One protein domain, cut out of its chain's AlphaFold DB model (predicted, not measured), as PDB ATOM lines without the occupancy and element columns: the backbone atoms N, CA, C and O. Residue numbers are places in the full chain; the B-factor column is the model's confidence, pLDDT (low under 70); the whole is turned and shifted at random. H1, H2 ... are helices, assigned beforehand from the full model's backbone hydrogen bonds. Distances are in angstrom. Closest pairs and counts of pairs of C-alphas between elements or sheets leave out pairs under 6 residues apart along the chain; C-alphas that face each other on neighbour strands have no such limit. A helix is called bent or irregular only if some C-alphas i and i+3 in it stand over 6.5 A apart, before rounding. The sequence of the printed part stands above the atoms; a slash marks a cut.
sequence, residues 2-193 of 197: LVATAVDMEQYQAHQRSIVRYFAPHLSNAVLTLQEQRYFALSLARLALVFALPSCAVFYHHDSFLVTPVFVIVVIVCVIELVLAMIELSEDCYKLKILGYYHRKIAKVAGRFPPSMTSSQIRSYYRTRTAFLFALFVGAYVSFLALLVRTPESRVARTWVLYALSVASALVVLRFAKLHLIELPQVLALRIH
ATOM      1  N   LEU A   2      56.572-173.692 -37.958       48.16
ATOM      2  CA  LEU A   2      57.374-172.462 -38.170       48.16
ATOM      3  C   LEU A   2      57.125-171.710 -39.499       48.16
ATOM      4  O   LEU A   2      57.351-170.510 -39.581       48.16
ATOM      5  N   VAL A   3      56.660-172.401 -40.545       46.56
ATOM      6  CA  VAL A   3      56.430-171.794 -41.873       46.56
ATOM      7  C   VAL A   3      55.138-170.967 -41.908       46.56
ATOM      8  O   VAL A   3      55.107-169.915 -42.530       46.56
ATOM      9  N   ALA A   4      54.095-171.386 -41.180       48.22
ATOM     10  CA  ALA A   4      52.824-170.659 -41.118       48.22
ATOM     11  C   ALA A   4      52.977-169.294 -40.422       48.22
ATOM     12  O   ALA A   4      52.455-168.295 -40.898       48.22
ATOM     13  N   THR A   5      53.795-169.224 -39.366       54.75
ATOM     14  CA  THR A   5      54.085-167.971 -38.649       54.75
ATOM     15  C   THR A   5      54.915-166.984 -39.470       54.75
ATOM     16  O   THR A   5      54.783-165.780 -39.281       54.75
ATOM     17  N   ALA A   6      55.766-167.470 -40.379       54.53
ATOM     18  CA  ALA A   6      56.558-166.612 -41.260       54.53
ATOM     19  C   ALA A   6      55.697-165.989 -42.372       54.53
ATOM     20  O   ALA A   6      55.834-164.802 -42.655       54.53
ATOM     21  N   VAL A   7      54.769-166.767 -42.940       56.09
ATOM     22  CA  VAL A   7      53.821-166.297 -43.967       56.09
ATOM     23  C   VAL A   7      52.822-165.289 -43.384       56.09
ATOM     24  O   VAL A   7      52.578-164.254 -44.004       56.09
ATOM     25  N   ASP A   8      52.323-165.523 -42.166       58.53
ATOM     26  CA  ASP A   8      51.467-164.560 -41.454       58.53
ATOM     27  C   ASP A   8      52.220-163.266 -41.107       58.53
ATOM     28  O   ASP A   8      51.671-162.170 -41.235       58.53
ATOM     29  N   MET A   9      53.499-163.363 -40.720       56.34
ATOM     30  CA  MET A   9      54.360-162.198 -40.471       56.34
ATOM     31  C   MET A   9      54.625-161.390 -41.746       56.34
ATOM     32  O   MET A   9      54.566-160.160 -41.703       56.34
ATOM     33  N   GLU A  10      54.874-162.041 -42.884       58.69
ATOM     34  CA  GLU A  10      55.059-161.353 -44.167       58.69
ATOM     35  C   GLU A  10      53.774-160.676 -44.654       58.69
ATOM     36  O   GLU A  10      53.819-159.524 -45.093       58.69
ATOM     37  N   GLN A  11      52.617-161.338 -44.543       59.62
ATOM     38  CA  GLN A  11      51.326-160.733 -44.891       59.62
ATOM     39  C   GLN A  11      50.973-159.569 -43.964       59.62
ATOM     40  O   GLN A  11      50.508-158.525 -44.433       59.62
ATOM     41  N   TYR A  12      51.253-159.704 -42.667       57.78
ATOM     42  CA  TYR A  12      51.088-158.625 -41.702       57.78
ATOM     43  C   TYR A  12      51.999-157.437 -42.035       57.78
ATOM     44  O   TYR A  12      51.520-156.306 -42.121       57.78
ATOM     45  N   GLN A  13      53.279-157.675 -42.334       53.62
ATOM     46  CA  GLN A  13      54.220-156.634 -42.767       53.62
ATOM     47  C   GLN A  13      53.813-155.989 -44.102       53.62
ATOM     48  O   GLN A  13      53.935-154.773 -44.267       53.62
ATOM     49  N   ALA A  14      53.285-156.756 -45.057       55.97
ATOM     50  CA  ALA A  14      52.798-156.235 -46.335       55.97
ATOM     51  C   ALA A  14      51.564-155.333 -46.159       55.97
ATOM     52  O   ALA A  14      51.488-154.259 -46.765       55.97
ATOM     53  N   HIS A  15      50.635-155.721 -45.284       53.19
ATOM     54  CA  HIS A  15      49.473-154.916 -44.910       53.19
ATOM     55  C   HIS A  15      49.879-153.647 -44.139       53.19
ATOM     56  O   HIS A  15      49.408-152.546 -44.412       53.19
ATOM     57  N   GLN A  16      50.845-153.765 -43.232       51.69
ATOM     58  CA  GLN A  16      51.451-152.637 -42.532       51.69
ATOM     59  C   GLN A  16      52.098-151.627 -43.501       51.69
ATOM     60  O   GLN A  16      51.886-150.415 -43.384       51.69
ATOM     61  N   ARG A  17      52.834-152.110 -44.510       53.56
ATOM     62  CA  ARG A  17      53.434-151.279 -45.568       53.56
ATOM     63  C   ARG A  17      52.386-150.581 -46.436       53.56
ATOM     64  O   ARG A  17      52.624-149.442 -46.845       53.56
ATOM     65  N   SER A  18      51.256-151.228 -46.733       50.12
ATOM     66  CA  SER A  18      50.192-150.609 -47.531       50.12
ATOM     67  C   SER A  18      49.516-149.466 -46.771       50.12
ATOM     68  O   SER A  18      49.345-148.393 -47.345       50.12
ATOM     69  N   ILE A  19      49.266-149.632 -45.468       52.31
ATOM     70  CA  ILE A  19      48.758-148.574 -44.580       52.31
ATOM     71  C   ILE A  19      49.730-147.385 -44.552       52.31
ATOM     72  O   ILE A  19      49.329-146.251 -44.795       52.31
ATOM     73  N   VAL A  20      51.030-147.614 -44.345       51.41
ATOM     74  CA  VAL A  20      52.027-146.523 -44.323       51.41
ATOM     75  C   VAL A  20      52.068-145.750 -45.649       51.41
ATOM     76  O   VAL A  20      52.144-144.521 -45.637       51.41
ATOM     77  N   ARG A  21      51.975-146.449 -46.789       51.50
ATOM     78  CA  ARG A  21      51.926-145.817 -48.120       51.50
ATOM     79  C   ARG A  21      50.643-145.017 -48.351       51.50
ATOM     80  O   ARG A  21      50.692-144.010 -49.049       51.50
ATOM     81  N   TYR A  22      49.525-145.449 -47.771       49.34
ATOM     82  CA  TYR A  22      48.225-144.799 -47.932       49.34
ATOM     83  C   TYR A  22      48.075-143.547 -47.053       49.34
ATOM     84  O   TYR A  22      47.500-142.556 -47.489       49.34
ATOM     85  N   PHE A  23      48.621-143.567 -45.833       49.91
ATOM     86  CA  PHE A  23      48.423-142.498 -44.844       49.91
ATOM     87  C   PHE A  23      49.492-141.396 -44.866       49.91
ATOM     88  O   PHE A  23      49.225-140.284 -44.416       49.91
ATOM     89  N   ALA A  24      50.689-141.656 -45.399       51.72
ATOM     90  CA  ALA A  24      51.762-140.661 -45.456       51.72
ATOM     91  C   ALA A  24      52.344-140.454 -46.871       51.72
ATOM     92  O   ALA A  24      53.568-140.437 -47.021       51.72
ATOM     93  N   PRO A  25      51.522-140.249 -47.922       51.19
ATOM     94  CA  PRO A  25      52.016-140.080 -49.296       51.19
ATOM     95  C   PRO A  25      52.934-138.853 -49.474       51.19
ATOM     96  O   PRO A  25      53.653-138.749 -50.463       51.19
ATOM     97  N   HIS A  26      52.931-137.932 -48.507       52.16
ATOM     98  CA  HIS A  26      53.697-136.685 -48.483       52.16
ATOM     99  C   HIS A  26      55.006-136.763 -47.665       52.16
ATOM    100  O   HIS A  26      55.835-135.855 -47.755       52.16
ATOM    101  N   LEU A  27      55.241-137.828 -46.885       57.34
ATOM    102  CA  LEU A  27      56.522-138.041 -46.198       57.34
ATOM    103  C   LEU A  27      57.462-138.839 -47.103       57.34
ATOM    104  O   LEU A  27      57.325-140.048 -47.269       57.34
ATOM    105  N   SER A  28      58.454-138.160 -47.680       63.19
ATOM    106  CA  SER A  28      59.493-138.835 -48.458       63.19
ATOM    107  C   SER A  28      60.295-139.814 -47.588       63.19
ATOM    108  O   SER A  28      60.533-139.572 -46.400       63.19
ATOM    109  N   ASN A  29      60.790-140.897 -48.197       65.19
ATOM    110  CA  ASN A  29      61.670-141.870 -47.530       65.19
ATOM    111  C   ASN A  29      62.900-141.204 -46.878       65.19
ATOM    112  O   ASN A  29      63.394-141.673 -45.855       65.19
ATOM    113  N   ALA A  30      63.367-140.075 -47.424       68.56
ATOM    114  CA  ALA A  30      64.466-139.289 -46.866       68.56
ATOM    115  C   ALA A  30      64.110-138.606 -45.527       68.56
ATOM    116  O   ALA A  30      64.934-138.536 -44.619       68.56
ATOM    117  N   VAL A  31      62.876-138.116 -45.368       68.38
ATOM    118  CA  VAL A  31      62.427-137.492 -44.109       68.38
ATOM    119  C   VAL A  31      62.226-138.549 -43.023       68.38
ATOM    120  O   VAL A  31      62.571-138.315 -41.865       68.38
ATOM    121  N   LEU A  32      61.722-139.726 -43.403       67.62
ATOM    122  CA  LEU A  32      61.558-140.874 -42.506       67.62
ATOM    123  C   LEU A  32      62.907-141.393 -41.991       67.62
ATOM    124  O   LEU A  32      63.089-141.497 -40.780       67.62
ATOM    125  N   THR A  33      63.874-141.612 -42.882       71.69
ATOM    126  CA  THR A  33      65.231-142.067 -42.514       71.69
ATOM    127  C   THR A  33      65.973-141.058 -41.636       71.69
ATOM    128  O   THR A  33      66.617-141.433 -40.656       71.69
ATOM    129  N   LEU A  34      65.835-139.756 -41.902       76.88
ATOM    130  CA  LEU A  34      66.389-138.723 -41.021       76.88
ATOM    131  C   LEU A  34      65.752-138.761 -39.622       76.88
ATOM    132  O   LEU A  34      66.415-138.497 -38.615       76.88
ATOM    133  N   GLN A  35      64.458-139.069 -39.540       71.31
ATOM    134  CA  GLN A  35      63.756-139.191 -38.268       71.31
ATOM    135  C   GLN A  35      64.220-140.439 -37.501       71.31
ATOM    136  O   GLN A  35      64.527-140.320 -36.316       71.31
ATOM    137  N   GLU A  36      64.363-141.583 -38.175       72.50
ATOM    138  CA  GLU A  36      64.953-142.817 -37.627       72.50
ATOM    139  C   GLU A  36      66.333-142.546 -37.009       72.50
ATOM    140  O   GLU A  36      66.558-142.828 -35.829       72.50
ATOM    141  N   GLN A  37      67.219-141.876 -37.754       79.31
ATOM    142  CA  GLN A  37      68.554-141.502 -37.273       79.31
ATOM    143  C   GLN A  37      68.510-140.629 -36.013       79.31
ATOM    144  O   GLN A  37      69.308-140.823 -35.098       79.31
ATOM    145  N   ARG A  38      67.577-139.673 -35.926       81.56
ATOM    146  CA  ARG A  38      67.445-138.798 -34.746       81.56
ATOM    147  C   ARG A  38      66.963-139.543 -33.509       81.56
ATOM    148  O   ARG A  38      67.425-139.241 -32.411       81.56
ATOM    149  N   TYR A  39      66.036-140.484 -33.663       75.88
ATOM    150  CA  TYR A  39      65.604-141.324 -32.547       75.88
ATOM    151  C   TYR A  39      66.720-142.252 -32.093       75.88
ATOM    152  O   TYR A  39      66.984-142.311 -30.896       75.88
ATOM    153  N   PHE A  40      67.416-142.896 -33.032       80.56
ATOM    154  CA  PHE A  40      68.571-143.726 -32.715       80.56
ATOM    155  C   PHE A  40      69.650-142.920 -31.978       80.56
ATOM    156  O   PHE A  40      70.114-143.328 -30.914       80.56
ATOM    157  N   ALA A  41      69.973-141.722 -32.470       84.94
ATOM    158  CA  ALA A  41      70.903-140.812 -31.810       84.94
ATOM    159  C   ALA A  41      70.435-140.411 -30.401       84.94
ATOM    160  O   ALA A  41      71.259-140.283 -29.501       84.94
ATOM    161  N   LEU A  42      69.128-140.240 -30.174       85.62
ATOM    162  CA  LEU A  42      68.578-139.951 -28.845       85.62
ATOM    163  C   LEU A  42      68.631-141.153 -27.900       85.62
ATOM    164  O   LEU A  42      68.909-140.963 -26.716       85.62
ATOM    165  N   SER A  43      68.399-142.366 -28.399       82.56
ATOM    166  CA  SER A  43      68.575-143.600 -27.626       82.56
ATOM    167  C   SER A  43      70.046-143.798 -27.248       82.56
ATOM    168  O   SER A  43      70.358-144.068 -26.089       82.56
ATOM    169  N   LEU A  44      70.970-143.542 -28.178       86.62
ATOM    170  CA  LEU A  44      72.406-143.580 -27.902       86.62
ATOM    171  C   LEU A  44      72.833-142.478 -26.920       86.62
ATOM    172  O   LEU A  44      73.583-142.732 -25.980       86.62
ATOM    173  N   ALA A  45      72.311-141.259 -27.081       89.81
ATOM    174  CA  ALA A  45      72.556-140.164 -26.147       89.81
ATOM    175  C   ALA A  45      72.021-140.488 -24.747       89.81
ATOM    176  O   ALA A  45      72.654-140.136 -23.755       89.81
ATOM    177  N   ARG A  46      70.885-141.190 -24.643       87.88
ATOM    178  CA  ARG A  46      70.386-141.696 -23.363       87.88
ATOM    179  C   ARG A  46      71.363-142.677 -22.739       87.88
ATOM    180  O   ARG A  46      71.707-142.489 -21.574       87.88
ATOM    181  N   LEU A  47      71.823-143.664 -23.503       87.75
ATOM    182  CA  LEU A  47      72.804-144.640 -23.038       87.75
ATOM    183  C   LEU A  47      74.050-143.943 -22.465       87.75
ATOM    184  O   LEU A  47      74.477-144.219 -21.344       87.75
ATOM    185  N   ALA A  48      74.577-142.972 -23.210       89.75
ATOM    186  CA  ALA A  48      75.768-142.228 -22.828       89.75
ATOM    187  C   ALA A  48      75.549-141.326 -21.600       89.75
ATOM    188  O   ALA A  48      76.299-141.407 -20.628       89.75
ATOM    189  N   LEU A  49      74.529-140.463 -21.630       91.69
ATOM    190  CA  LEU A  49      74.333-139.418 -20.620       91.69
ATOM    191  C   LEU A  49      73.758-139.956 -19.305       91.69
ATOM    192  O   LEU A  49      74.094-139.446 -18.237       91.69
ATOM    193  N   VAL A  50      72.869-140.947 -19.371       89.81
ATOM    194  CA  VAL A  50      72.183-141.469 -18.182       89.81
ATOM    195  C   VAL A  50      73.010-142.548 -17.500       89.81
ATOM    196  O   VAL A  50      73.041-142.596 -16.277       89.81
ATOM    197  N   PHE A  51      73.682-143.400 -18.271       86.44
ATOM    198  CA  PHE A  51      74.313-144.590 -17.715       86.44
ATOM    199  C   PHE A  51      75.832-144.527 -17.788       86.44
ATOM    200  O   PHE A  51      76.482-144.604 -16.747       86.44
ATOM    201  N   ALA A  52      76.405-144.341 -18.980       87.75
ATOM    202  CA  ALA A  52      77.852-144.440 -19.158       87.75
ATOM    203  C   ALA A  52      78.617-143.342 -18.402       87.75
ATOM    204  O   ALA A  52      79.459-143.655 -17.569       87.75
ATOM    205  N   LEU A  53      78.299-142.063 -18.630       91.31
ATOM    206  CA  LEU A  53      79.043-140.948 -18.033       91.31
ATOM    207  C   LEU A  53      78.961-140.901 -16.497       91.31
ATOM    208  O   LEU A  53      80.017-140.793 -15.871       91.31
ATOM    209  N   PRO A  54      77.778-141.025 -15.856       89.38
ATOM    210  CA  PRO A  54      77.703-141.114 -14.399       89.38
ATOM    211  C   PRO A  54      78.455-142.324 -13.842       89.38
ATOM    212  O   PRO A  54      79.136-142.201 -12.827       89.38
ATOM    213  N   SER A  55      78.386-143.474 -14.519       88.44
ATOM    214  CA  SER A  55      79.083-144.692 -14.086       88.44
ATOM    215  C   SER A  55      80.599-144.550 -14.193       88.44
ATOM    216  O   SER A  55      81.304-144.904 -13.254       88.44
ATOM    217  N   CYS A  56      81.107-143.964 -15.280       88.31
ATOM    218  CA  CYS A  56      82.525-143.632 -15.427       88.31
ATOM    219  C   CYS A  56      82.991-142.638 -14.353       88.31
ATOM    220  O   CYS A  56      84.084-142.788 -13.813       88.31
ATOM    221  N   ALA A  57      82.160-141.647 -14.018       87.94
ATOM    222  CA  ALA A  57      82.472-140.668 -12.981       87.94
ATOM    223  C   ALA A  57      82.568-141.292 -11.579       87.94
ATOM    224  O   ALA A  57      83.435-140.892 -10.806       87.94
ATOM    225  N   VAL A  58      81.718-142.276 -11.254       85.81
ATOM    226  CA  VAL A  58      81.837-143.042  -9.998       85.81
ATOM    227  C   VAL A  58      83.057-143.956 -10.039       85.81
ATOM    228  O   VAL A  58      83.839-143.976  -9.092       85.81
ATOM    229  N   PHE A  59      83.244-144.677 -11.144       85.62
ATOM    230  CA  PHE A  59      84.338-145.629 -11.306       85.62
ATOM    231  C   PHE A  59      85.719-144.979 -11.147       85.62
ATOM    232  O   PHE A  59      86.608-145.594 -10.579       85.62
ATOM    233  N   TYR A  60      85.883-143.715 -11.552       83.56
ATOM    234  CA  TYR A  60      87.154-142.986 -11.453       83.56
ATOM    235  C   TYR A  60      87.774-142.944 -10.039       83.56
ATOM    236  O   TYR A  60      88.992-142.843  -9.916       83.56
ATOM    237  N   HIS A  61      86.966-143.017  -8.975       72.75
ATOM    238  CA  HIS A  61      87.456-143.020  -7.587       72.75
ATOM    239  C   HIS A  61      87.008-144.218  -6.750       72.75
ATOM    240  O   HIS A  61      87.454-144.351  -5.614       72.75
ATOM    241  N   HIS A  62      86.114-145.055  -7.269       74.69
ATOM    242  CA  HIS A  62      85.492-146.133  -6.513       74.69
ATOM    243  C   HIS A  62      85.609-147.446  -7.290       74.69
ATOM    244  O   HIS A  62      84.644-147.881  -7.921       74.69
ATOM    245  N   ASP A  63      86.761-148.114  -7.205       72.94
ATOM    246  CA  ASP A  63      86.968-149.432  -7.833       72.94
ATOM    247  C   ASP A  63      85.936-150.463  -7.334       72.94
ATOM    248  O   ASP A  63      85.453-151.316  -8.085       72.94
ATOM    249  N   SER A  64      85.487-150.294  -6.086       69.88
ATOM    250  CA  SER A  64      84.400-151.047  -5.450       69.88
ATOM    251  C   SER A  64      83.060-150.965  -6.201       69.88
ATOM    252  O   SER A  64      82.194-151.818  -6.005       69.88
ATOM    253  N   PHE A  65      82.864-149.969  -7.075       75.25
ATOM    254  CA  PHE A  65      81.630-149.790  -7.843       75.25
ATOM    255  C   PHE A  65      81.318-150.994  -8.737       75.25
ATOM    256  O   PHE A  65      80.155-151.396  -8.806       75.25
ATOM    257  N   LEU A  66      82.333-151.625  -9.340       73.12
ATOM    258  CA  LEU A  66      82.153-152.806 -10.201       73.12
ATOM    259  C   LEU A  66      81.557-154.007  -9.458       73.12
ATOM    260  O   LEU A  66      80.918-154.859 -10.071       73.12
ATOM    261  N   VAL A  67      81.747-154.062  -8.139       76.00
ATOM    262  CA  VAL A  67      81.262-155.147  -7.275       76.00
ATOM    263  C   VAL A  67      79.852-154.848  -6.743       76.00
ATOM    264  O   VAL A  67      79.203-155.710  -6.152       76.00
ATOM    265  N   THR A  68      79.326-153.639  -6.965       79.06
ATOM    266  CA  THR A  68      77.979-153.283  -6.510       79.06
ATOM    267  C   THR A  68      76.893-153.850  -7.431       79.06
ATOM    268  O   THR A  68      77.039-153.835  -8.656       79.06
ATOM    269  N   PRO A  69      75.731-154.260  -6.883       80.25
ATOM    270  CA  PRO A  69      74.595-154.694  -7.701       80.25
ATOM    271  C   PRO A  69      74.088-153.582  -8.630       80.25
ATOM    272  O   PRO A  69      73.503-153.861  -9.674       80.25
ATOM    273  N   VAL A  70      74.341-152.314  -8.284       79.00
ATOM    274  CA  VAL A  70      73.967-151.162  -9.108       79.00
ATOM    275  C   VAL A  70      74.693-151.184 -10.450       79.00
ATOM    276  O   VAL A  70      74.055-150.934 -11.468       79.00
ATOM    277  N   PHE A  71      75.979-151.542 -10.483       80.81
ATOM    278  CA  PHE A  71      76.720-151.660 -11.739       80.81
ATOM    279  C   PHE A  71      76.113-152.729 -12.656       80.81
ATOM    280  O   PHE A  71      75.862-152.462 -13.829       80.81
ATOM    281  N   VAL A  72      75.777-153.902 -12.110       82.75
ATOM    282  CA  VAL A  72      75.124-154.983 -12.869       82.75
ATOM    283  C   VAL A  72      73.771-154.531 -13.424       82.75
ATOM    284  O   VAL A  72      73.493-154.738 -14.604       82.75
ATOM    285  N   ILE A  73      72.949-153.856 -12.613       85.06
ATOM    286  CA  ILE A  73      71.662-153.301 -13.060       85.06
ATOM    287  C   ILE A  73      71.873-152.288 -14.189       85.06
ATOM    288  O   ILE A  73      71.169-152.345 -15.195       85.06
ATOM    289  N   VAL A  74      72.847-151.387 -14.056       83.56
ATOM    290  CA  VAL A  74      73.164-150.394 -15.090       83.56
ATOM    291  C   VAL A  74      73.580-151.080 -16.390       83.56
ATOM    292  O   VAL A  74      73.060-150.722 -17.443       83.56
ATOM    293  N   VAL A  75      74.444-152.096 -16.334       83.62
ATOM    294  CA  VAL A  75      74.856-152.866 -17.520       83.62
ATOM    295  C   VAL A  75      73.660-153.565 -18.170       83.62
ATOM    296  O   VAL A  75      73.495-153.471 -19.384       83.62
ATOM    297  N   ILE A  76      72.786-154.208 -17.389       84.94
ATOM    298  CA  ILE A  76      71.579-154.863 -17.916       84.94
ATOM    299  C   ILE A  76      70.665-153.843 -18.599       84.94
ATOM    300  O   ILE A  76      70.229-154.071 -19.727       84.94
ATOM    301  N   VAL A  77      70.398-152.704 -17.957       85.69
ATOM    302  CA  VAL A  77      69.558-151.646 -18.536       85.69
ATOM    303  C   VAL A  77      70.192-151.081 -19.809       85.69
ATOM    304  O   VAL A  77      69.484-150.878 -20.793       85.69
ATOM    305  N   CYS A  78      71.514-150.898 -19.834       82.38
ATOM    306  CA  CYS A  78      72.255-150.497 -21.027       82.38
ATOM    307  C   CYS A  78      72.075-151.489 -22.182       82.38
ATOM    308  O   CYS A  78      71.799-151.072 -23.307       82.38
ATOM    309  N   VAL A  79      72.205-152.790 -21.909       84.88
ATOM    310  CA  VAL A  79      72.006-153.846 -22.912       84.88
ATOM    311  C   VAL A  79      70.560-153.850 -23.405       84.88
ATOM    312  O   VAL A  79      70.342-153.877 -24.611       84.88
ATOM    313  N   ILE A  80      69.574-153.760 -22.509       83.75
ATOM    314  CA  ILE A  80      68.152-153.718 -22.884       83.75
ATOM    315  C   ILE A  80      67.851-152.500 -23.765       83.75
ATOM    316  O   ILE A  80      67.225-152.653 -24.811       83.75
ATOM    317  N   GLU A  81      68.302-151.301 -23.386       80.62
ATOM    318  CA  GLU A  81      68.083-150.086 -24.187       80.62
ATOM    319  C   GLU A  81      68.800-150.169 -25.543       80.62
ATOM    320  O   GLU A  81      68.241-149.736 -26.550       80.62
ATOM    321  N   LEU A  82      69.993-150.773 -25.604       80.69
ATOM    322  CA  LEU A  82      70.704-150.999 -26.863       80.69
ATOM    323  C   LEU A  82      69.951-151.983 -27.766       80.69
ATOM    324  O   LEU A  82      69.752-151.700 -28.946       80.69
ATOM    325  N   VAL A  83      69.492-153.109 -27.217       83.38
ATOM    326  CA  VAL A  83      68.702-154.112 -27.944       83.38
ATOM    327  C   VAL A  83      67.400-153.497 -28.452       83.38
ATOM    328  O   VAL A  83      67.075-153.653 -29.625       83.38
ATOM    329  N   LEU A  84      66.687-152.735 -27.619       77.12
ATOM    330  CA  LEU A  84      65.482-152.013 -28.031       77.12
ATOM    331  C   LEU A  84      65.774-151.015 -29.157       77.12
ATOM    332  O   LEU A  84      65.016-150.959 -30.122       77.12
ATOM    333  N   ALA A  85      66.878-150.266 -29.073       73.75
ATOM    334  CA  ALA A  85      67.284-149.344 -30.131       73.75
ATOM    335  C   ALA A  85      67.630-150.074 -31.443       73.75
ATOM    336  O   ALA A  85      67.314-149.568 -32.518       73.75
ATOM    337  N   MET A  86      68.242-151.260 -31.369       74.06
ATOM    338  CA  MET A  86      68.539-152.085 -32.545       74.06
ATOM    339  C   MET A  86      67.281-152.703 -33.162       74.06
ATOM    340  O   MET A  86      67.144-152.694 -34.383       74.06
ATOM    341  N   ILE A  87      66.345-153.184 -32.338       71.69
ATOM    342  CA  ILE A  87      65.043-153.679 -32.807       71.69
ATOM    343  C   ILE A  87      64.288-152.547 -33.511       71.69
ATOM    344  O   ILE A  87      63.816-152.739 -34.630       71.69
ATOM    345  N   GLU A  88      64.244-151.351 -32.913       65.44
ATOM    346  CA  GLU A  88      63.606-150.177 -33.527       65.44
ATOM    347  C   GLU A  88      64.261-149.762 -34.855       65.44
ATOM    348  O   GLU A  88      63.561-149.254 -35.726       65.44
ATOM    349  N   LEU A  89      65.565-150.007 -35.042       64.81
ATOM    350  CA  LEU A  89      66.265-149.770 -36.311       64.81
ATOM    351  C   LEU A  89      65.923-150.822 -37.385       64.81
ATOM    352  O   LEU A  89      66.040-150.546 -38.576       64.81
ATOM    353  N   SER A  90      65.535-152.030 -36.973       58.69
ATOM    354  CA  SER A  90      65.384-153.188 -37.863       58.69
ATOM    355  C   SER A  90      64.003-153.340 -38.519       58.69
ATOM    356  O   SER A  90      63.863-154.160 -39.424       58.69
ATOM    357  N   GLU A  91      62.982-152.574 -38.113       54.84
ATOM    358  CA  GLU A  91      61.583-152.891 -38.444       54.84
ATOM    359  C   GLU A  91      60.774-151.779 -39.140       54.84
ATOM    360  O   GLU A  91      60.701-150.636 -38.687       54.84
ATOM    361  N   ASP A  92      59.986-152.176 -40.151       53.56
ATOM    362  CA  ASP A  92      58.877-151.390 -40.731       53.56
ATOM    363  C   ASP A  92      57.789-151.018 -39.693       53.56
ATOM    364  O   ASP A  92      57.041-150.053 -39.880       53.56
ATOM    365  N   CYS A  93      57.744-151.726 -38.557       52.06
ATOM    366  CA  CYS A  93      56.890-151.444 -37.397       52.06
ATOM    367  C   CYS A  93      57.131-150.029 -36.827       52.06
ATOM    368  O   CYS A  93      56.225-149.379 -36.293       52.06
ATOM    369  N   TYR A  94      58.339-149.490 -37.017       57.09
ATOM    370  CA  TYR A  94      58.708-148.141 -36.606       57.09
ATOM    371  C   TYR A  94      57.936-147.052 -37.367       57.09
ATOM    372  O   TYR A  94      57.466-146.081 -36.762       57.09
ATOM    373  N   LYS A  95      57.698-147.246 -38.673       57.56
ATOM    374  CA  LYS A  95      56.904-146.316 -39.493       57.56
ATOM    375  C   LYS A  95      55.461-146.246 -39.007       57.56
ATOM    376  O   LYS A  95      54.897-145.157 -38.931       57.56
ATOM    377  N   LEU A  96      54.891-147.370 -38.578       56.34
ATOM    378  CA  LEU A  96      53.548-147.423 -37.992       56.34
ATOM    379  C   LEU A  96      53.475-146.847 -36.586       56.34
ATOM    380  O   LEU A  96      52.487-146.204 -36.237       56.34
ATOM    381  N   LYS A  97      54.521-147.020 -35.776       61.59
ATOM    382  CA  LYS A  97      54.616-146.398 -34.449       61.59
ATOM    383  C   LYS A  97      54.718-144.878 -34.566       61.59
ATOM    384  O   LYS A  97      54.050-144.165 -33.816       61.59
ATOM    385  N   ILE A  98      55.492-144.386 -35.535       61.91
ATOM    386  CA  ILE A  98      55.545-142.972 -35.915       61.91
ATOM    387  C   ILE A  98      54.177-142.499 -36.402       61.91
ATOM    388  O   ILE A  98      53.695-141.486 -35.910       61.91
ATOM    389  N   LEU A  99      53.530-143.228 -37.309       58.56
ATOM    390  CA  LEU A  99      52.232-142.857 -37.875       58.56
ATOM    391  C   LEU A  99      51.127-142.819 -36.804       58.56
ATOM    392  O   LEU A  99      50.411-141.832 -36.668       58.56
ATOM    393  N   GLY A 100      51.054-143.838 -35.946       60.28
ATOM    394  CA  GLY A 100      50.137-143.874 -34.805       60.28
ATOM    395  C   GLY A 100      50.481-142.858 -33.708       60.28
ATOM    396  O   GLY A 100      49.624-142.499 -32.893       60.28
ATOM    397  N   TYR A 101      51.726-142.376 -33.652       62.03
ATOM    398  CA  TYR A 101      52.107-141.235 -32.820       62.03
ATOM    399  C   TYR A 101      51.673-139.913 -33.460       62.03
ATOM    400  O   TYR A 101      51.092-139.092 -32.750       62.03
ATOM    401  N   TYR A 102      51.879-139.739 -34.771       60.06
ATOM    402  CA  TYR A 102      51.377-138.613 -35.559       60.06
ATOM    403  C   TYR A 102      49.871-138.466 -35.343       60.06
ATOM    404  O   TYR A 102      49.452-137.437 -34.824       60.06
ATOM    405  N   HIS A 103      49.080-139.517 -35.557       57.81
ATOM    406  CA  HIS A 103      47.621-139.478 -35.409       57.81
ATOM    407  C   HIS A 103      47.167-139.079 -33.985       57.81
ATOM    408  O   HIS A 103      46.325-138.199 -33.793       57.81
ATOM    409  N   ARG A 104      47.815-139.623 -32.941       62.97
ATOM    410  CA  ARG A 104      47.539-139.244 -31.536       62.97
ATOM    411  C   ARG A 104      47.980-137.820 -31.182       62.97
ATOM    412  O   ARG A 104      47.397-137.198 -30.288       62.97
ATOM    413  N   LYS A 105      49.027-137.303 -31.828       59.38
ATOM    414  CA  LYS A 105      49.558-135.948 -31.605       59.38
ATOM    415  C   LYS A 105      48.814-134.890 -32.408       59.38
ATOM    416  O   LYS A 105      48.636-133.809 -31.855       59.38
ATOM    417  N   ILE A 106      48.357-135.188 -33.628       55.03
ATOM    418  CA  ILE A 106      47.489-134.316 -34.439       55.03
ATOM    419  C   ILE A 106      46.297-133.889 -33.582       55.03
ATOM    420  O   ILE A 106      46.142-132.702 -33.305       55.03
ATOM    421  N   ALA A 107      45.563-134.854 -33.019       54.34
ATOM    422  CA  ALA A 107      44.387-134.586 -32.190       54.34
ATOM    423  C   ALA A 107      44.681-133.711 -30.949       54.34
ATOM    424  O   ALA A 107      43.863-132.884 -30.558       54.34
ATOM    425  N   LYS A 108      45.858-133.856 -30.321       59.53
ATOM    426  CA  LYS A 108      46.226-133.107 -29.100       59.53
ATOM    427  C   LYS A 108      46.913-131.762 -29.348       59.53
ATOM    428  O   LYS A 108      46.894-130.907 -28.460       59.53
ATOM    429  N   VAL A 109      47.604-131.601 -30.475       55.25
ATOM    430  CA  VAL A 109      48.517-130.473 -30.722       55.25
ATOM    431  C   VAL A 109      48.032-129.583 -31.859       55.25
ATOM    432  O   VAL A 109      48.130-128.365 -31.715       55.25
ATOM    433  N   ALA A 110      47.459-130.139 -32.931       49.81
ATOM    434  CA  ALA A 110      46.902-129.332 -34.020       49.81
ATOM    435  C   ALA A 110      45.734-128.460 -33.525       49.81
ATOM    436  O   ALA A 110      45.644-127.297 -33.898       49.81
ATOM    437  N   GLY A 111      44.928-128.957 -32.578       51.25
ATOM    438  CA  GLY A 111      43.859-128.174 -31.944       51.25
ATOM    439  C   GLY A 111      44.323-127.079 -30.968       51.25
ATOM    440  O   GLY A 111      43.502-126.291 -30.513       51.25
ATOM    441  N   ARG A 112      45.617-127.013 -30.607       58.75
ATOM    442  CA  ARG A 112      46.147-126.030 -29.635       58.75
ATOM    443  C   ARG A 112      46.730-124.769 -30.265       58.75
ATOM    444  O   ARG A 112      46.893-123.782 -29.550       58.75
ATOM    445  N   PHE A 113      47.097-124.802 -31.543       62.12
ATOM    446  CA  PHE A 113      47.714-123.659 -32.214       62.12
ATOM    447  C   PHE A 113      46.709-123.006 -33.168       62.12
ATOM    448  O   PHE A 113      46.153-123.705 -34.012       62.12
ATOM    449  N   PRO A 114      46.477-121.682 -33.071       65.38
ATOM    450  CA  PRO A 114      45.592-120.987 -33.996       65.38
ATOM    451  C   PRO A 114      46.082-121.146 -35.442       65.38
ATOM    452  O   PRO A 114      47.296-121.077 -35.681       65.38
ATOM    453  N   PRO A 115      45.178-121.274 -36.429       65.62
ATOM    454  CA  PRO A 115      45.562-121.404 -37.836       65.62
ATOM    455  C   PRO A 115      46.401-120.213 -38.335       65.62
ATOM    456  O   PRO A 115      47.272-120.397 -39.185       65.62
ATOM    457  N   SER A 116      46.235-119.027 -37.736       70.19
ATOM    458  CA  SER A 116      46.970-117.791 -38.049       70.19
ATOM    459  C   SER A 116      48.443-117.766 -37.608       70.19
ATOM    460  O   SER A 116      49.212-116.927 -38.075       70.19
ATOM    461  N   MET A 117      48.878-118.655 -36.711       73.81
ATOM    462  CA  MET A 117      50.177-118.524 -36.038       73.81
ATOM    463  C   MET A 117      51.302-119.190 -36.830       73.81
ATOM    464  O   MET A 117      51.438-120.389 -36.710       73.81
ATOM    465  N   THR A 118      52.115-118.497 -37.624       79.38
ATOM    466  CA  THR A 118      53.163-119.055 -38.529       79.38
ATOM    467  C   THR A 118      54.140-120.095 -37.923       79.38
ATOM    468  O   THR A 118      54.354-120.182 -36.714       79.38
ATOM    469  N   SER A 119      54.779-120.912 -38.774       75.94
ATOM    470  CA  SER A 119      55.738-121.959 -38.363       75.94
ATOM    471  C   SER A 119      56.937-121.420 -37.568       75.94
ATOM    472  O   SER A 119      57.453-122.098 -36.675       75.94
ATOM    473  N   SER A 120      57.362-120.184 -37.845       81.12
ATOM    474  CA  SER A 120      58.418-119.488 -37.101       81.12
ATOM    475  C   SER A 120      57.978-119.122 -35.682       81.12
ATOM    476  O   SER A 120      58.756-119.288 -34.742       81.12
ATOM    477  N   GLN A 121      56.721-118.711 -35.497       80.69
ATOM    478  CA  GLN A 121      56.154-118.416 -34.180       80.69
ATOM    479  C   GLN A 121      56.040-119.677 -33.317       80.69
ATOM    480  O   GLN A 121      56.365-119.633 -32.132       80.69
ATOM    481  N   ILE A 122      55.665-120.822 -33.901       77.25
ATOM    482  CA  ILE A 122      55.629-122.109 -33.181       77.25
ATOM    483  C   ILE A 122      57.042-122.511 -32.741       77.25
ATOM    484  O   ILE A 122      57.257-122.858 -31.578       77.25
ATOM    485  N   ARG A 123      58.035-122.400 -33.635       81.06
ATOM    486  CA  ARG A 123      59.443-122.667 -33.296       81.06
ATOM    487  C   ARG A 123      59.936-121.749 -32.173       81.06
ATOM    488  O   ARG A 123      60.586-122.226 -31.246       81.06
ATOM    489  N   SER A 124      59.599-120.461 -32.239       82.94
ATOM    490  CA  SER A 124      59.930-119.486 -31.195       82.94
ATOM    491  C   SER A 124      59.290-119.860 -29.857       82.94
ATOM    492  O   SER A 124      59.985-119.934 -28.851       82.94
ATOM    493  N   TYR A 125      58.004-120.220 -29.849       81.19
ATOM    494  CA  TYR A 125      57.297-120.661 -28.645       81.19
ATOM    495  C   TYR A 125      57.958-121.882 -27.988       81.19
ATOM    496  O   TYR A 125      58.229-121.873 -26.785       81.19
ATOM    497  N   TYR A 126      58.278-122.914 -28.776       76.25
ATOM    498  CA  TYR A 126      58.974-124.104 -28.279       76.25
ATOM    499  C   TYR A 126      60.361-123.763 -27.726       76.25
ATOM    500  O   TYR A 126      60.717-124.231 -26.641       76.25
ATOM    501  N   ARG A 127      61.130-122.928 -28.436       81.81
ATOM    502  CA  ARG A 127      62.474-122.505 -28.022       81.81
ATOM    503  C   ARG A 127      62.430-121.714 -26.719       81.81
ATOM    504  O   ARG A 127      63.093-122.096 -25.765       81.81
ATOM    505  N   THR A 128      61.619-120.666 -26.643       81.06
ATOM    506  CA  THR A 128      61.559-119.776 -25.473       81.06
ATOM    507  C   THR A 128      61.081-120.512 -24.226       81.06
ATOM    508  O   THR A 128      61.658-120.346 -23.157       81.06
ATOM    509  N   ARG A 129      60.088-121.401 -24.362       78.81
ATOM    510  CA  ARG A 129      59.541-122.162 -23.229       78.81
ATOM    511  C   ARG A 129      60.547-123.122 -22.593       78.81
ATOM    512  O   ARG A 129      60.413-123.462 -21.422       78.81
ATOM    513  N   THR A 130      61.512-123.611 -23.364       83.06
ATOM    514  CA  THR A 130      62.360-124.735 -22.940       83.06
ATOM    515  C   THR A 130      63.841-124.399 -22.877       83.06
ATOM    516  O   THR A 130      64.558-125.105 -22.182       83.06
ATOM    517  N   ALA A 131      64.308-123.327 -23.524       83.56
ATOM    518  CA  ALA A 131      65.726-122.967 -23.564       83.56
ATOM    519  C   ALA A 131      66.307-122.713 -22.167       83.56
ATOM    520  O   ALA A 131      67.369-123.240 -21.848       83.56
ATOM    521  N   PHE A 132      65.590-121.965 -21.323       86.56
ATOM    522  CA  PHE A 132      66.041-121.678 -19.961       86.56
ATOM    523  C   PHE A 132      66.157-122.953 -19.117       86.56
ATOM    524  O   PHE A 132      67.202-123.223 -18.533       86.56
ATOM    525  N   LEU A 133      65.104-123.778 -19.106       87.38
ATOM    526  CA  LEU A 133      65.100-125.042 -18.367       87.38
ATOM    527  C   LEU A 133      66.158-126.008 -18.905       87.38
ATOM    528  O   LEU A 133      66.854-126.646 -18.125       87.38
ATOM    529  N   PHE A 134      66.319-126.091 -20.224       88.19
ATOM    530  CA  PHE A 134      67.347-126.917 -20.843       88.19
ATOM    531  C   PHE A 134      68.746-126.504 -20.379       88.19
ATOM    532  O   PHE A 134      69.491-127.351 -19.895       88.19
ATOM    533  N   ALA A 135      69.078-125.213 -20.450       91.00
ATOM    534  CA  ALA A 135      70.366-124.699 -19.987       91.00
ATOM    535  C   ALA A 135      70.591-124.973 -18.492       91.00
ATOM    536  O   ALA A 135      71.668-125.424 -18.103       91.00
ATOM    537  N   LEU A 136      69.559-124.774 -17.667       93.94
ATOM    538  CA  LEU A 136      69.610-125.039 -16.231       93.94
ATOM    539  C   LEU A 136      69.897-126.517 -15.927       93.94
ATOM    540  O   LEU A 136      70.786-126.813 -15.133       93.94
ATOM    541  N   PHE A 137      69.201-127.451 -16.581       93.31
ATOM    542  CA  PHE A 137      69.406-128.885 -16.357       93.31
ATOM    543  C   PHE A 137      70.712-129.413 -16.959       93.31
ATOM    544  O   PHE A 137      71.317-130.311 -16.378       93.31
ATOM    545  N   VAL A 138      71.190-128.840 -18.068       94.12
ATOM    546  CA  VAL A 138      72.538-129.126 -18.585       94.12
ATOM    547  C   VAL A 138      73.598-128.660 -17.582       94.12
ATOM    548  O   VAL A 138      74.489-129.432 -17.235       94.12
ATOM    549  N   GLY A 139      73.476-127.436 -17.060       94.56
ATOM    550  CA  GLY A 139      74.387-126.912 -16.040       94.56
ATOM    551  C   GLY A 139      74.372-127.745 -14.758       94.56
ATOM    552  O   GLY A 139      75.433-128.070 -14.221       94.56
ATOM    553  N   ALA A 140      73.184-128.154 -14.303       95.06
ATOM    554  CA  ALA A 140      73.021-129.036 -13.153       95.06
ATOM    555  C   ALA A 140      73.682-130.402 -13.387       95.06
ATOM    556  O   ALA A 140      74.470-130.840 -12.555       95.06
ATOM    557  N   TYR A 141      73.446-131.032 -14.543       95.94
ATOM    558  CA  TYR A 141      74.064-132.308 -14.912       95.94
ATOM    559  C   TYR A 141      75.595-132.251 -14.862       95.94
ATOM    560  O   TYR A 141      76.222-133.070 -14.188       95.94
ATOM    561  N   VAL A 142      76.192-131.248 -15.515       95.81
ATOM    562  CA  VAL A 142      77.651-131.055 -15.532       95.81
ATOM    563  C   VAL A 142      78.183-130.798 -14.122       95.81
ATOM    564  O   VAL A 142      79.200-131.369 -13.734       95.81
ATOM    565  N   SER A 143      77.475-129.990 -13.329       95.38
ATOM    566  CA  SER A 143      77.859-129.699 -11.945       95.38
ATOM    567  C   SER A 143      77.817-130.950 -11.068       95.38
ATOM    568  O   SER A 143      78.750-131.192 -10.305       95.38
ATOM    569  N   PHE A 144      76.775-131.778 -11.188       95.19
ATOM    570  CA  PHE A 144      76.664-133.026 -10.435       95.19
ATOM    571  C   PHE A 144      77.737-134.029 -10.839       95.19
ATOM    572  O   PHE A 144      78.348-134.607  -9.947       95.19
ATOM    573  N   LEU A 145      78.035-134.177 -12.135       93.62
ATOM    574  CA  LEU A 145      79.155-135.004 -12.593       93.62
ATOM    575  C   LEU A 145      80.495-134.506 -12.043       93.62
ATOM    576  O   LEU A 145      81.267-135.294 -11.506       93.62
ATOM    577  N   ALA A 146      80.766-133.201 -12.116       93.62
ATOM    578  CA  ALA A 146      82.008-132.631 -11.599       93.62
ATOM    579  C   ALA A 146      82.147-132.820 -10.080       93.62
ATOM    580  O   ALA A 146      83.239-133.088  -9.580       93.62
ATOM    581  N   LEU A 147      81.045-132.700  -9.332       92.44
ATOM    582  CA  LEU A 147      81.022-132.980  -7.897       92.44
ATOM    583  C   LEU A 147      81.170-134.474  -7.598       92.44
ATOM    584  O   LEU A 147      81.808-134.819  -6.605       92.44
ATOM    585  N   LEU A 148      80.608-135.345  -8.437       90.31
ATOM    586  CA  LEU A 148      80.708-136.799  -8.310       90.31
ATOM    587  C   LEU A 148      82.165-137.244  -8.468       90.31
ATOM    588  O   LEU A 148      82.688-137.900  -7.576       90.31
ATOM    589  N   VAL A 149      82.852-136.747  -9.502       90.12
ATOM    590  CA  VAL A 149      84.292-136.971  -9.731       90.12
ATOM    591  C   VAL A 149      85.162-136.391  -8.611       90.12
ATOM    592  O   VAL A 149      86.283-136.824  -8.422       90.12
ATOM    593  N   ARG A 150      84.691-135.409  -7.837       89.62
ATOM    594  CA  ARG A 150      85.454-134.841  -6.706       89.62
ATOM    595  C   ARG A 150      85.080-135.446  -5.353       89.62
ATOM    596  O   ARG A 150      85.595-134.996  -4.327       89.62
ATOM    597  N   THR A 151      84.139-136.386  -5.307       87.75
ATOM    598  CA  THR A 151      83.668-136.957  -4.042       87.75
ATOM    599  C   THR A 151      84.599-138.097  -3.613       87.75
ATOM    600  O   THR A 151      84.819-139.011  -4.396       87.75
ATOM    601  N   PRO A 152      85.156-138.057  -2.386       83.31
ATOM    602  CA  PRO A 152      86.052-139.105  -1.903       83.31
ATOM    603  C   PRO A 152      85.294-140.391  -1.557       83.31
ATOM    604  O   PRO A 152      84.118-140.337  -1.177       83.31
ATOM    605  N   GLU A 153      86.005-141.524  -1.571       79.19
ATOM    606  CA  GLU A 153      85.416-142.857  -1.386       79.19
ATOM    607  C   GLU A 153      84.627-143.020  -0.076       79.19
ATOM    608  O   GLU A 153      83.570-143.650  -0.039       79.19
ATOM    609  N   SER A 154      85.072-142.344   0.983       78.56
ATOM    610  CA  SER A 154      84.447-142.375   2.309       78.56
ATOM    611  C   SER A 154      83.032-141.788   2.366       78.56
ATOM    612  O   SER A 154      82.310-142.020   3.336       78.56
ATOM    613  N   ARG A 155      82.594-141.029   1.351       83.94
ATOM    614  CA  ARG A 155      81.290-140.340   1.342       83.94
ATOM    615  C   ARG A 155      80.261-141.031   0.448       83.94
ATOM    616  O   ARG A 155      79.596-140.380  -0.357       83.94
ATOM    617  N   VAL A 156      80.062-142.329   0.670       83.62
ATOM    618  CA  VAL A 156      79.158-143.204  -0.100       83.62
ATOM    619  C   VAL A 156      77.761-142.598  -0.314       83.62
ATOM    620  O   VAL A 156      77.271-142.548  -1.440       83.62
ATOM    621  N   ALA A 157      77.124-142.064   0.735       87.00
ATOM    622  CA  ALA A 157      75.791-141.459   0.620       87.00
ATOM    623  C   ALA A 157      75.763-140.255  -0.340       87.00
ATOM    624  O   ALA A 157      74.826-140.094  -1.122       87.00
ATOM    625  N   ARG A 158      76.813-139.423  -0.324       88.50
ATOM    626  CA  ARG A 158      76.934-138.268  -1.223       88.50
ATOM    627  C   ARG A 158      77.129-138.717  -2.669       88.50
ATOM    628  O   ARG A 158      76.511-138.124  -3.551       88.50
ATOM    629  N   THR A 159      77.932-139.757  -2.901       88.75
ATOM    630  CA  THR A 159      78.139-140.351  -4.230       88.75
ATOM    631  C   THR A 159      76.809-140.797  -4.834       88.75
ATOM    632  O   THR A 159      76.481-140.390  -5.946       88.75
ATOM    633  N   TRP A 160      75.978-141.529  -4.086       88.75
ATOM    634  CA  TRP A 160      74.678-141.994  -4.590       88.75
ATOM    635  C   TRP A 160      73.677-140.866  -4.845       88.75
ATOM    636  O   TRP A 160      72.973-140.893  -5.856       88.75
ATOM    637  N   VAL A 161      73.634-139.848  -3.981       91.50
ATOM    638  CA  VAL A 161      72.776-138.670  -4.197       91.50
ATOM    639  C   VAL A 161      73.193-137.924  -5.465       91.50
ATOM    640  O   VAL A 161      72.349-137.614  -6.303       91.50
ATOM    641  N   LEU A 162      74.491-137.668  -5.645       92.12
ATOM    642  CA  LEU A 162      75.010-136.991  -6.835       92.12
ATOM    643  C   LEU A 162      74.815-137.829  -8.106       92.12
ATOM    644  O   LEU A 162      74.451-137.277  -9.145       92.12
ATOM    645  N   TYR A 163      74.972-139.152  -8.018       90.31
ATOM    646  CA  TYR A 163      74.673-140.075  -9.111       90.31
ATOM    647  C   TYR A 163      73.202-139.968  -9.530       90.31
ATOM    648  O   TYR A 163      72.914-139.683 -10.694       90.31
ATOM    649  N   ALA A 164      72.263-140.086  -8.586       89.75
ATOM    650  CA  ALA A 164      70.830-139.982  -8.863       89.75
ATOM    651  C   ALA A 164      70.440-138.610  -9.442       89.75
ATOM    652  O   ALA A 164      69.662-138.538 -10.395       89.75
ATOM    653  N   LEU A 165      71.012-137.520  -8.920       92.50
ATOM    654  CA  LEU A 165      70.783-136.164  -9.431       92.50
ATOM    655  C   LEU A 165      71.335-135.972 -10.851       92.50
ATOM    656  O   LEU A 165      70.691-135.309 -11.673       92.50
ATOM    657  N   SER A 166      72.485-136.574 -11.171       93.44
ATOM    658  CA  SER A 166      73.031-136.566 -12.533       93.44
ATOM    659  C   SER A 166      72.114-137.328 -13.501       93.44
ATOM    660  O   SER A 166      71.716-136.781 -14.529       93.44
ATOM    661  N   VAL A 167      71.655-138.524 -13.122       91.31
ATOM    662  CA  VAL A 167      70.703-139.336 -13.895       91.31
ATOM    663  C   VAL A 167      69.401-138.575 -14.143       91.31
ATOM    664  O   VAL A 167      68.956-138.455 -15.288       91.31
ATOM    665  N   ALA A 168      68.805-138.004 -13.093       90.69
ATOM    666  CA  ALA A 168      67.568-137.237 -13.201       90.69
ATOM    667  C   ALA A 168      67.730-136.029 -14.137       90.69
ATOM    668  O   ALA A 168      66.879-135.788 -14.997       90.69
ATOM    669  N   SER A 169      68.849-135.307 -14.026       92.00
ATOM    670  CA  SER A 169      69.134-134.154 -14.885       92.00
ATOM    671  C   SER A 169      69.297-134.563 -16.350       92.00
ATOM    672  O   SER A 169      68.688-133.948 -17.227       92.00
ATOM    673  N   ALA A 170      70.028-135.649 -16.625       91.94
ATOM    674  CA  ALA A 170      70.183-136.191 -17.974       91.94
ATOM    675  C   ALA A 170      68.836-136.590 -18.598       91.94
ATOM    676  O   ALA A 170      68.570-136.269 -19.759       91.94
ATOM    677  N   LEU A 171      67.945-137.229 -17.831       90.69
ATOM    678  CA  LEU A 171      66.608-137.603 -18.306       90.69
ATOM    679  C   LEU A 171      65.770-136.382 -18.709       90.69
ATOM    680  O   LEU A 171      65.072-136.421 -19.728       90.69
ATOM    681  N   VAL A 172      65.862-135.285 -17.955       91.06
ATOM    682  CA  VAL A 172      65.177-134.029 -18.289       91.06
ATOM    683  C   VAL A 172      65.762-133.398 -19.558       91.06
ATOM    684  O   VAL A 172      65.007-133.009 -20.454       91.06
ATOM    685  N   VAL A 173      67.092-133.361 -19.692       91.75
ATOM    686  CA  VAL A 173      67.781-132.876 -20.905       91.75
ATOM    687  C   VAL A 173      67.342-133.673 -22.136       91.75
ATOM    688  O   VAL A 173      66.951-133.088 -23.147       91.75
ATOM    689  N   LEU A 174      67.309-135.003 -22.037       88.62
ATOM    690  CA  LEU A 174      66.870-135.887 -23.122       88.62
ATOM    691  C   LEU A 174      65.391-135.702 -23.464       88.62
ATOM    692  O   LEU A 174      65.012-135.787 -24.633       88.62
ATOM    693  N   ARG A 175      64.540-135.408 -22.474       86.88
ATOM    694  CA  ARG A 175      63.128-135.091 -22.716       86.88
ATOM    695  C   ARG A 175      62.978-133.824 -23.554       86.88
ATOM    696  O   ARG A 175      62.177-133.814 -24.491       86.88
ATOM    697  N   PHE A 176      63.740-132.780 -23.242       86.12
ATOM    698  CA  PHE A 176      63.753-131.555 -24.041       86.12
ATOM    699  C   PHE A 176      64.367-131.783 -25.425       86.12
ATOM    700  O   PHE A 176      63.806-131.318 -26.417       86.12
ATOM    701  N   ALA A 177      65.454-132.552 -25.521       86.50
ATOM    702  CA  ALA A 177      66.067-132.902 -26.799       86.50
ATOM    703  C   ALA A 177      65.087-133.670 -27.702       86.50
ATOM    704  O   ALA A 177      64.910-133.311 -28.863       86.50
ATOM    705  N   LYS A 178      64.352-134.646 -27.154       84.38
ATOM    706  CA  LYS A 178      63.259-135.336 -27.856       84.38
ATOM    707  C   LYS A 178      62.185-134.360 -28.334       84.38
ATOM    708  O   LYS A 178      61.761-134.415 -29.484       84.38
ATOM    709  N   LEU A 179      61.760-133.437 -27.480       81.69
ATOM    710  CA  LEU A 179      60.741-132.454 -27.838       81.69
ATOM    711  C   LEU A 179      61.177-131.557 -29.018       81.69
ATOM    712  O   LEU A 179      60.359-131.259 -29.887       81.69
ATOM    713  N   HIS A 180      62.456-131.183 -29.103       80.62
ATOM    714  CA  HIS A 180      62.981-130.336 -30.187       80.62
ATOM    715  C   HIS A 180      63.383-131.080 -31.456       80.62
ATOM    716  O   HIS A 180      63.148-130.580 -32.551       80.62
ATOM    717  N   LEU A 181      64.016-132.245 -31.332       78.75
ATOM    718  CA  LEU A 181      64.588-132.974 -32.471       78.75
ATOM    719  C   LEU A 181      63.569-133.875 -33.165       78.75
ATOM    720  O   LEU A 181      63.708-134.161 -34.357       78.75
ATOM    721  N   ILE A 182      62.556-134.309 -32.418       75.88
ATOM    722  CA  ILE A 182      61.525-135.226 -32.887       75.88
ATOM    723  C   ILE A 182      60.182-134.505 -32.952       75.88
ATOM    724  O   ILE A 182      59.628-134.345 -34.034       75.88
ATOM    725  N   GLU A 183      59.657-134.053 -31.809       75.38
ATOM    726  CA  GLU A 183      58.249-133.638 -31.748       75.38
ATOM    727  C   GLU A 183      57.990-132.335 -32.520       75.38
ATOM    728  O   GLU A 183      56.960-132.202 -33.176       75.38
ATOM    729  N   LEU A 184      58.914-131.372 -32.474       75.94
ATOM    730  CA  LEU A 184      58.767-130.096 -33.176       75.94
ATOM    731  C   LEU A 184      58.772-130.254 -34.715       75.94
ATOM    732  O   LEU A 184      57.841-129.748 -35.343       75.94
ATOM    733  N   PRO A 185      59.735-130.955 -35.351       74.19
ATOM    734  CA  PRO A 185      59.688-131.240 -36.787       74.19
ATOM    735  C   PRO A 185      58.401-131.937 -37.228       74.19
ATOM    736  O   PRO A 185      57.839-131.566 -38.254       74.19
ATOM    737  N   GLN A 186      57.903-132.883 -36.427       70.50
ATOM    738  CA  GLN A 186      56.647-133.586 -36.698       70.50
ATOM    739  C   GLN A 186      55.448-132.625 -36.704       70.50
ATOM    740  O   GLN A 186      54.644-132.641 -37.631       70.50
ATOM    741  N   VAL A 187      55.344-131.739 -35.705       69.75
ATOM    742  CA  VAL A 187      54.274-130.722 -35.636       69.75
ATOM    743  C   VAL A 187      54.329-129.767 -36.830       69.75
ATOM    744  O   VAL A 187      53.290-129.379 -37.360       69.75
ATOM    745  N   LEU A 188      55.532-129.390 -37.268       71.75
ATOM    746  CA  LEU A 188      55.704-128.525 -38.431       71.75
ATOM    747  C   LEU A 188      55.307-129.230 -39.736       71.75
ATOM    748  O   LEU A 188      54.654-128.604 -40.568       71.75
ATOM    749  N   ALA A 189      55.650-130.512 -39.899       67.62
ATOM    750  CA  ALA A 189      55.291-131.300 -41.080       67.62
ATOM    751  C   ALA A 189      53.768-131.457 -41.230       67.62
ATOM    752  O   ALA A 189      53.223-131.159 -42.291       67.62
ATOM    753  N   LEU A 190      53.076-131.809 -40.140       63.91
ATOM    754  CA  LEU A 190      51.612-131.949 -40.102       63.91
ATOM    755  C   LEU A 190      50.858-130.676 -40.472       63.91
ATOM    756  O   LEU A 190      49.724-130.719 -40.935       63.91
ATOM    757  N   ARG A 191      51.463-129.520 -40.216       65.00
ATOM    758  CA  ARG A 191      50.828-128.248 -40.519       65.00
ATOM    759  C   ARG A 191      50.909-127.882 -41.998       65.00
ATOM    760  O   ARG A 191      50.026-127.200 -42.504       65.00
ATOM    761  N   ILE A 192      51.990-128.281 -42.660       64.94
ATOM    762  CA  ILE A 192      52.214-128.001 -44.082       64.94
ATOM    763  C   ILE A 192      51.337-128.920 -44.944       64.94
ATOM    764  O   ILE A 192      50.841-128.491 -45.981       64.94
ATOM    765  N   HIS A 193      51.100-130.150 -44.483       60.22
ATOM    766  CA  HIS A 193      50.239-131.131 -45.138       60.22
ATOM    767  C   HIS A 193      49.175-131.631 -44.149       60.22
ATOM    768  O   HIS A 193      49.379-132.672 -43.523       60.22
TER     769      HIS A 193
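AT A GLANCE: This is residues 2 to 193 of the 197 residues of an uncharacterized protein of Globisporangium ultimum (strain ATCC 200006 / CBS 805.95 / DAOM BR144) (UniProt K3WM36). Four long helices lie roughly side by side in a flat, loose slab, in the order H4, H2, H7, H6, with H6 bending in toward H7 at one end. H5 crosses the other end, where H1 joins it, and residues 2 to 12 of H1 stick out. The 192 printed residues hold seven named helices, H1 to H7, and no named strand: all helix, loose, with a radius of gyration of the C-alphas of 21.0 A and spans of 62 by 55 by 24 A.

HOW THE PARTS SIT: H1, residues 2 to 23, touches H5, residues 93 to 112, with residues 13 to 23 alone; the closest C-alphas, Val 20 and Leu 96, are 6.6 A apart. H2, residues 29 to 59, is the hub, and only just irregular: C-alphas 50 and 53 are 6.9 A apart. H3, residues 63 to 67, only just touches H2, with 3 pairs of C-alphas within 8 A, only at the corner; the closest C-alphas, Phe 59 and Phe 65, are 6.1 A apart. H4, residues 69 to 90, touches H2 at a shallow tilt of 9 degrees, opposite ways; the closest C-alphas, Leu 47 and Cys 78, are 6.2 A apart. H6, residues 119 to 149, and H7, residues 156 to 192, were each assigned as one helix by hydrogen bonds but are bent: C-alphas 129 and 132 are 7.3 A apart, and C-alphas 181 and 184 6.5 A. H6b, from residue 132, and H7a, up to 181, form a helical hairpin; their closest C-alphas, Tyr 141 and Ser 166, are 5.0 A apart. With H2 they make a bundle, helices that touch one another. H7b, from residue 184, touches H5 about perpendicular, at 73 degrees; the closest C-alphas, Tyr 102 and Gln 186, are 7.4 A apart. H6a, up to residue 129, only just touches H7b, with 3 pairs of C-alphas within 8 A, the closest being Ser 119 and Leu 188 at 6.6 A. Every O i to N i+4 pair is within hydrogen-bond range in H4, H6a, H6b, H7a and H7b; H1 has 17 of 18, H2 25 of 27, H5 12 of 16 and H3 0 of 1, with 2 of 2 O i to N i+3 pairs.

IN THESE COORDINATES: H1 begins at C-alpha 2 (57.374, -172.462, -38.170) and is 32.0 A long; H2 is 42.9 A, H4 31.6 A, H5 28.7 A, H6b 25.9 A and H7a 36.9 A. H7b ends at C-alpha 192 (52.214, -128.001, -44.082).

THE WHOLE: The C-alphas farthest apart, Tyr 22 and Ser 154, are 62.0 A apart. The printed part has no cut and no long link. The mean pLDDT of the printed part is 75.1; it is under 70 at residues 2 to 32, 64, 88 to 115, 187 and 189 to 193.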